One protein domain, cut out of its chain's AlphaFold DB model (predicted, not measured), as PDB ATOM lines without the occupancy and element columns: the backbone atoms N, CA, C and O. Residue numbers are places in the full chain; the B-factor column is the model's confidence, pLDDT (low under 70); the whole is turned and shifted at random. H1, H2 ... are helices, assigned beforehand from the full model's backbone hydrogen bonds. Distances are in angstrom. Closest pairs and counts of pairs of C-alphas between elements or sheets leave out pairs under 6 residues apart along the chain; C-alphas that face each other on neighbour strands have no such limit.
ATOM      1  N   GLY A 213      32.959  15.171  10.375       88.75
ATOM      2  CA  GLY A 213      31.558  14.746  10.504       88.75
ATOM      3  C   GLY A 213      31.247  13.966  11.796       88.75
ATOM      4  O   GLY A 213      30.310  14.347  12.509       88.75
ATOM      5  N   PRO A 214      32.029  12.926  12.147       89.56
ATOM      6  CA  PRO A 214      31.843  12.188  13.397       89.56
ATOM      7  C   PRO A 214      32.025  13.069  14.645       89.56
ATOM      8  O   PRO A 214      31.197  13.023  15.559       89.56
ATOM      9  N   MET A 215      33.024  13.961  14.649       89.56
ATOM     10  CA  MET A 215      33.236  14.938  15.728       89.56
ATOM     11  C   MET A 215      32.056  15.897  15.889       89.56
ATOM     12  O   MET A 215      31.580  16.113  17.003       89.56
ATOM     13  N   MET A 216      31.483  16.387  14.788       88.56
ATOM     14  CA  MET A 216      30.249  17.179  14.831       88.56
ATOM     15  C   MET A 216      29.059  16.378  15.381       88.56
ATOM     16  O   MET A 216      28.133  16.948  15.959       88.56
ATOM     17  N   GLY A 217      29.045  15.054  15.206       90.56
ATOM     18  CA  GLY A 217      28.114  14.151  15.889       90.56
ATOM     19  C   GLY A 217      28.298  14.166  17.406       90.56
ATOM     20  O   GLY A 217      27.331  14.395  18.136       90.56
ATOM     21  N   MET A 218      29.539  14.014  17.873       90.19
ATOM     22  CA  MET A 218      29.880  14.033  19.300       90.19
ATOM     23  C   MET A 218      29.510  15.364  19.968       90.19
ATOM     24  O   MET A 218      28.887  15.373  21.029       90.19
ATOM     25  N   LEU A 219      29.788  16.498  19.318       90.00
ATOM     26  CA  LEU A 219      29.411  17.821  19.833       90.00
ATOM     27  C   LEU A 219      27.888  17.993  19.941       90.00
ATOM     28  O   LEU A 219      27.389  18.591  20.895       90.00
ATOM     29  N   ARG A 220      27.119  17.435  18.997       91.81
ATOM     30  CA  ARG A 220      25.649  17.429  19.078       91.81
ATOM     31  C   ARG A 220      25.144  16.581  20.245       91.81
ATOM     32  O   ARG A 220      24.189  16.991  20.904       91.81
ATOM     33  N   LEU A 221      25.768  15.433  20.516       94.38
ATOM     34  CA  LEU A 221      25.450  14.614  21.691       94.38
ATOM     35  C   LEU A 221      25.768  15.361  22.987       94.38
ATOM     36  O   LEU A 221      24.901  15.446  23.853       94.38
ATOM     37  N   LEU A 222      26.948  15.981  23.079       93.19
ATOM     38  CA  LEU A 222      27.344  16.798  24.226       93.19
ATOM     39  C   LEU A 222      26.321  17.906  24.506       93.19
ATOM     40  O   LEU A 222      25.872  18.049  25.638       93.19
ATOM     41  N   ARG A 223      25.875  18.635  23.474       90.50
ATOM     42  CA  ARG A 223      24.836  19.671  23.617       90.50
ATOM     43  C   ARG A 223      23.518  19.119  24.165       90.50
ATOM     44  O   ARG A 223      22.887  19.765  24.994       90.50
ATOM     45  N   ARG A 224      23.092  17.934  23.717       94.19
ATOM     46  CA  ARG A 224      21.858  17.286  24.199       94.19
ATOM     47  C   ARG A 224      21.982  16.813  25.644       94.19
ATOM     48  O   ARG A 224      21.026  16.953  26.401       94.19
ATOM     49  N   LEU A 225      23.142  16.273  26.019       95.81
ATOM     50  CA  LEU A 225      23.438  15.886  27.398       95.81
ATOM     51  C   LEU A 225      23.456  17.112  28.308       95.81
ATOM     52  O   LEU A 225      22.803  17.099  29.347       95.81
ATOM     53  N   LEU A 226      24.113  18.189  27.876       93.69
ATOM     54  CA  LEU A 226      24.158  19.449  28.607       93.69
ATOM     55  C   LEU A 226      22.750  20.007  28.833       93.69
ATOM     56  O   LEU A 226      22.397  20.307  29.961       93.69
ATOM     57  N   ALA A 227      21.898  20.022  27.802       93.25
ATOM     58  CA  ALA A 227      20.506  20.459  27.930       93.25
ATOM     59  C   ALA A 227      19.685  19.661  28.960       93.25
ATOM     60  O   ALA A 227      18.679  20.166  29.456       93.25
ATOM     61  N   LYS A 228      20.069  18.410  29.250       96.44
ATOM     62  CA  LYS A 228      19.396  17.549  30.230       96.44
ATOM     63  C   LYS A 228      20.003  17.635  31.625       96.44
ATOM     64  O   LYS A 228      19.247  17.609  32.587       96.44
ATOM     65  N   ALA A 229      21.326  17.706  31.726       97.12
ATOM     66  CA  ALA A 229      22.034  17.760  33.000       97.12
ATOM     67  C   ALA A 229      22.014  19.168  33.613       97.12
ATOM     68  O   ALA A 229      21.853  19.302  34.820       97.12
ATOM     69  N   ASP A 230      22.144  20.198  32.775       95.44
ATOM     70  CA  ASP A 230      22.201  21.601  33.176       95.44
ATOM     71  C   ASP A 230      21.545  22.503  32.103       95.44
ATOM     72  O   ASP A 230      22.202  23.012  31.182       95.44
ATOM     73  N   PRO A 231      20.215  22.701  32.187       92.94
ATOM     74  CA  PRO A 231      19.483  23.531  31.236       92.94
ATOM     75  C   PRO A 231      19.918  25.001  31.236       92.94
ATOM     76  O   PRO A 231      19.734  25.678  30.224       92.94
ATOM     77  N   GLU A 232      20.451  25.513  32.347       89.06
ATOM     78  CA  GLU A 232      20.899  26.900  32.451       89.06
ATOM     79  C   GLU A 232      22.194  27.092  31.663       89.06
ATOM     80  O   GLU A 232      22.219  27.898  30.729       89.06
ATOM     81  N   LEU A 233      23.211  26.262  31.916       88.00
ATOM     82  CA  LEU A 233      24.471  26.282  31.168       88.00
ATOM     83  C   LEU A 233      24.265  25.993  29.672       88.00
ATOM     84  O   LEU A 233      24.931  26.577  28.808       88.00
ATOM     85  N   TYR A 234      23.300  25.134  29.328       89.19
ATOM     86  CA  TYR A 234      22.911  24.929  27.935       89.19
ATOM     87  C   TYR A 234      22.383  26.209  27.277       89.19
ATOM     88  O   TYR A 234      22.765  26.497  26.140       89.19
ATOM     89  N   ARG A 235      21.522  26.981  27.958       86.00
ATOM     90  CA  ARG A 235      21.043  28.264  27.420       86.00
ATOM     91  C   ARG A 235      22.217  29.205  27.212       86.00
ATOM     92  O   ARG A 235      22.382  29.662  26.090       86.00
ATOM     93  N   LEU A 236      23.078  29.375  28.219       85.38
ATOM     94  CA  LEU A 236      24.263  30.236  28.135       85.38
ATOM     95  C   LEU A 236      25.134  29.911  26.921       85.38
ATOM     96  O   LEU A 236      25.417  30.791  26.116       85.38
ATOM     97  N   SER A 237      25.487  28.637  26.749       82.19
ATOM     98  CA  SER A 237      26.303  28.161  25.620       82.19
ATOM     99  C   SER A 237      25.581  28.181  24.265       82.19
ATOM    100  O   SER A 237      26.226  28.076  23.220       82.19
ATOM    101  N   SER A 238      24.249  28.288  24.257       72.81
ATOM    102  CA  SER A 238      23.428  28.339  23.042       72.81
ATOM    103  C   SER A 238      23.075  29.757  22.606       72.81
ATOM    104  O   SER A 238      22.716  29.942  21.445       72.81
ATOM    105  N   THR A 239      23.182  30.745  23.495       68.25
ATOM    106  CA  THR A 239      23.042  32.162  23.148       68.25
ATOM    107  C   THR A 239      24.373  32.702  22.618       68.25
ATOM    108  O   THR A 239      25.338  32.756  23.374       68.25
ATOM    109  N   PRO A 240      24.449  33.186  21.367       58.19
ATOM    110  CA  PRO A 240      25.598  33.956  20.882       58.19
ATOM    111  C   PRO A 240      25.630  35.388  21.453       58.19
ATOM    112  O   PRO A 240      26.193  36.289  20.834       58.19
ATOM    113  N   ASP A 241      24.998  35.633  22.605       58.72
ATOM    114  CA  ASP A 241      24.822  36.979  23.132       58.72
ATOM    115  C   ASP A 241      25.957  37.341  24.096       58.72
ATOM    116  O   ASP A 241      26.007  36.914  25.254       58.72
ATOM    117  N   ALA A 242      26.884  38.156  23.594       58.06
ATOM    118  CA  ALA A 242      27.994  38.711  24.357       58.06
ATOM    119  C   ALA A 242      27.527  39.503  25.596       58.06
ATOM    120  O   ALA A 242      28.303  39.654  26.542       58.06
ATOM    121  N   ALA A 243      26.278  39.987  25.624       56.06
ATOM    122  CA  ALA A 243      25.711  40.688  26.772       56.06
ATOM    123  C   ALA A 243      25.451  39.753  27.967       56.06
ATOM    124  O   ALA A 243      25.722  40.130  29.105       56.06
ATOM    125  N   LEU A 244      24.999  38.519  27.720       56.53
ATOM    126  CA  LEU A 244      24.722  37.532  28.770       56.53
ATOM    127  C   LEU A 244      26.022  36.988  29.382       56.53
ATOM    128  O   LEU A 244      26.141  36.869  30.598       56.53
ATOM    129  N   LEU A 245      27.031  36.734  28.540       55.62
ATOM    130  CA  LEU A 245      28.382  36.369  28.983       55.62
ATOM    131  C   LEU A 245      29.030  37.481  29.819       55.62
ATOM    132  O   LEU A 245      29.652  37.182  30.833       55.62
ATOM    133  N   ARG A 246      28.853  38.756  29.442       56.22
ATOM    134  CA  ARG A 246      29.308  39.897  30.254       56.22
ATOM    135  C   ARG A 246      28.569  39.993  31.584       56.22
ATOM    136  O   ARG A 246      29.227  40.141  32.598       56.22
ATOM    137  N   ALA A 247      27.248  39.827  31.602       59.91
ATOM    138  CA  ALA A 247      26.458  39.887  32.834       59.91
ATOM    139  C   ALA A 247      26.803  38.777  33.849       59.91
ATOM    140  O   ALA A 247      26.611  38.964  35.044       59.91
ATOM    141  N   ILE A 248      27.307  37.630  33.380       59.66
ATOM    142  CA  ILE A 248      27.702  36.490  34.227       59.66
ATOM    143  C   ILE A 248      29.163  36.585  34.673       59.66
ATOM    144  O   ILE A 248      29.513  36.120  35.756       59.66
ATOM    145  N   LEU A 249      30.026  37.163  33.834       60.72
ATOM    146  CA  LEU A 249      31.439  37.382  34.144       60.72
ATOM    147  C   LEU A 249      31.687  38.682  34.919       60.72
ATOM    148  O   LEU A 249      32.752  38.811  35.523       60.72
ATOM    149  N   ASP A 250      30.734  39.618  34.925       53.72
ATOM    150  CA  ASP A 250      30.767  40.772  35.816       53.72
ATOM    151  C   ASP A 250      30.462  40.306  37.248       53.72
ATOM    152  O   ASP A 250      29.360  39.825  37.530       53.72
ATOM    153  N   PRO A 251      31.416  40.429  38.186       52.97
ATOM    154  CA  PRO A 251      31.132  40.173  39.582       52.97
ATOM    155  C   PRO A 251      30.142  41.240  40.044       52.97
ATOM    156  O   PRO A 251      30.459  42.427  40.051       52.97
ATOM    157  N   ASP A 252      28.943  40.799  40.414       57.91
ATOM    158  CA  ASP A 252      27.869  41.609  40.978       57.91
ATOM    159  C   ASP A 252      28.421  42.764  41.855       57.91
ATOM    160  O   ASP A 252      29.183  42.504  42.803       57.91
ATOM    161  N   PRO A 253      28.076  44.044  41.601       50.62
ATOM    162  CA  PRO A 253      28.503  45.158  42.452       50.62
ATOM    163  C   PRO A 253      28.033  45.011  43.912       50.62
ATOM    164  O   PRO A 253      28.553  45.697  44.799       50.62
ATOM    165  N   LEU A 254      27.105  44.089  44.202       43.41
ATOM    166  CA  LEU A 254      26.740  43.707  45.566       43.41
ATOM    167  C   LEU A 254      27.794  42.822  46.261       43.41
ATOM    168  O   LEU A 254      27.994  42.969  47.468       43.41
ATOM    169  N   LEU A 255      28.556  41.997  45.532       47.50
ATOM    170  CA  LEU A 255      29.669  41.212  46.093       47.50
ATOM    171  C   LEU A 255      30.933  42.060  46.324       47.50
ATOM    172  O   LEU A 255      31.704  41.788  47.249       47.50
ATOM    173  N   ALA A 256      31.120  43.144  45.562       43.06
ATOM    174  CA  ALA A 256      32.194  44.114  45.802       43.06
ATOM    175  C   ALA A 256      32.021  44.865  47.139       43.06
ATOM    176  O   ALA A 256      33.005  45.181  47.815       43.06
ATOM    177  N   ARG A 257      30.774  45.086  47.584       43.84
ATOM    178  CA  ARG A 257      30.486  45.724  48.881       43.84
ATOM    179  C   ARG A 257      30.815  44.835  50.084       43.84
ATOM    180  O   ARG A 257      31.094  45.373  51.150       43.84
ATOM    181  N   HIS A 258      30.858  43.509  49.927       42.19
ATOM    182  CA  HIS A 258      31.250  42.592  51.006       42.19
ATOM    183  C   HIS A 258      32.766  42.420  51.166       42.19
ATOM    184  O   HIS A 258      33.230  42.130  52.268       42.19
ATOM    185  N   ARG A 259      33.572  42.670  50.124       44.62
ATOM    186  CA  ARG A 259      35.043  42.637  50.259       44.62
ATOM    187  C   ARG A 259      35.618  43.870  50.965       44.62
ATOM    188  O   ARG A 259      36.673  43.765  51.584       44.62
ATOM    189  N   HIS A 260      34.916  45.005  50.955       43.31
ATOM    190  CA  HIS A 260      35.388  46.230  51.615       43.31
ATOM    191  C   HIS A 260      34.945  46.400  53.075       43.31
ATOM    192  O   HIS A 260      35.586  47.159  53.801       43.31
TER     193      HIS A 260
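What this domain is: This is residues 213 to 260 of the 268 residues of the protein "Rab-GAP TBC domain-containing protein" of Trichosporon asahii var. asahii (strain ATCC 90039 / CBS 2479 / JCM 2466 / KCTC 7840 / NBRC 103889/ NCYC 2677 / UAMH 7654) (UniProt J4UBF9). An open zigzag of four helices is strung along one line, with no core: long H1 and short H2 form a V-shaped hairpin, H3 comes next near H2, and residues 249 to 260, of which 253 to 260 belong to H4, stick out as a free tail. The first part of H1, residues 213 to 221, sticks out at the other end. The printed part has 48 residues with four named helices in the order H1, H2, H3, H4 and no named strand; the class is all helix. The whole is extended, with a radius of gyration of the C-alphas of 15.6 A, and its outline is a rod spanning 51 by 21 by 14 A.

How they stand to each other: Start with H1, residues 213 to 229, and H2, residues 231 to 238: they form a helical hairpin and touch, H1 with residues 223 to 227 alone. Their closest C-alphas, those of Ala 227 and Tyr 234, are 5.1 A apart. They run opposite ways at a tilt of 37 degrees, only just steep. Go on to H3, residues 242 to 249, which is close to H2 but not clearly touching; their closest C-alphas, those of Leu 236 and Leu 244, are 7.3 A apart, and they run opposite ways at a steep tilt of 47 degrees. H4, residues 253 to 260, is apart from H1, H2 and H3, and H1 and H3 are apart. In H1, H2 and H3 every O i to N i+4 pair is within hydrogen-bond range; in H4 0 of 4 are, beside 3 of 5 O i to N i+3 pairs.

Where its parts are: Find C-alpha 213 at (31.558, 14.746, 10.504); from there H1 runs 24.6 A to C-alpha 229. H2 covers 10.3 A from Pro 231 to Ser 238, and H3 10.5 A from C-alpha 242 at (27.994, 38.711, 24.357) to Leu 249. H4 runs 11.5 A from Pro 253 to C-alpha 260 at (35.388, 46.230, 51.615).

The domain as a whole: Gly 213 and His 260 hold the two C-alphas farthest apart, 51.9 A. The printed part has no cut, and its three links are tight. In the B-factor column the mean pLDDT of the printed part is 73.3, and residues 239 to 260 are under 70.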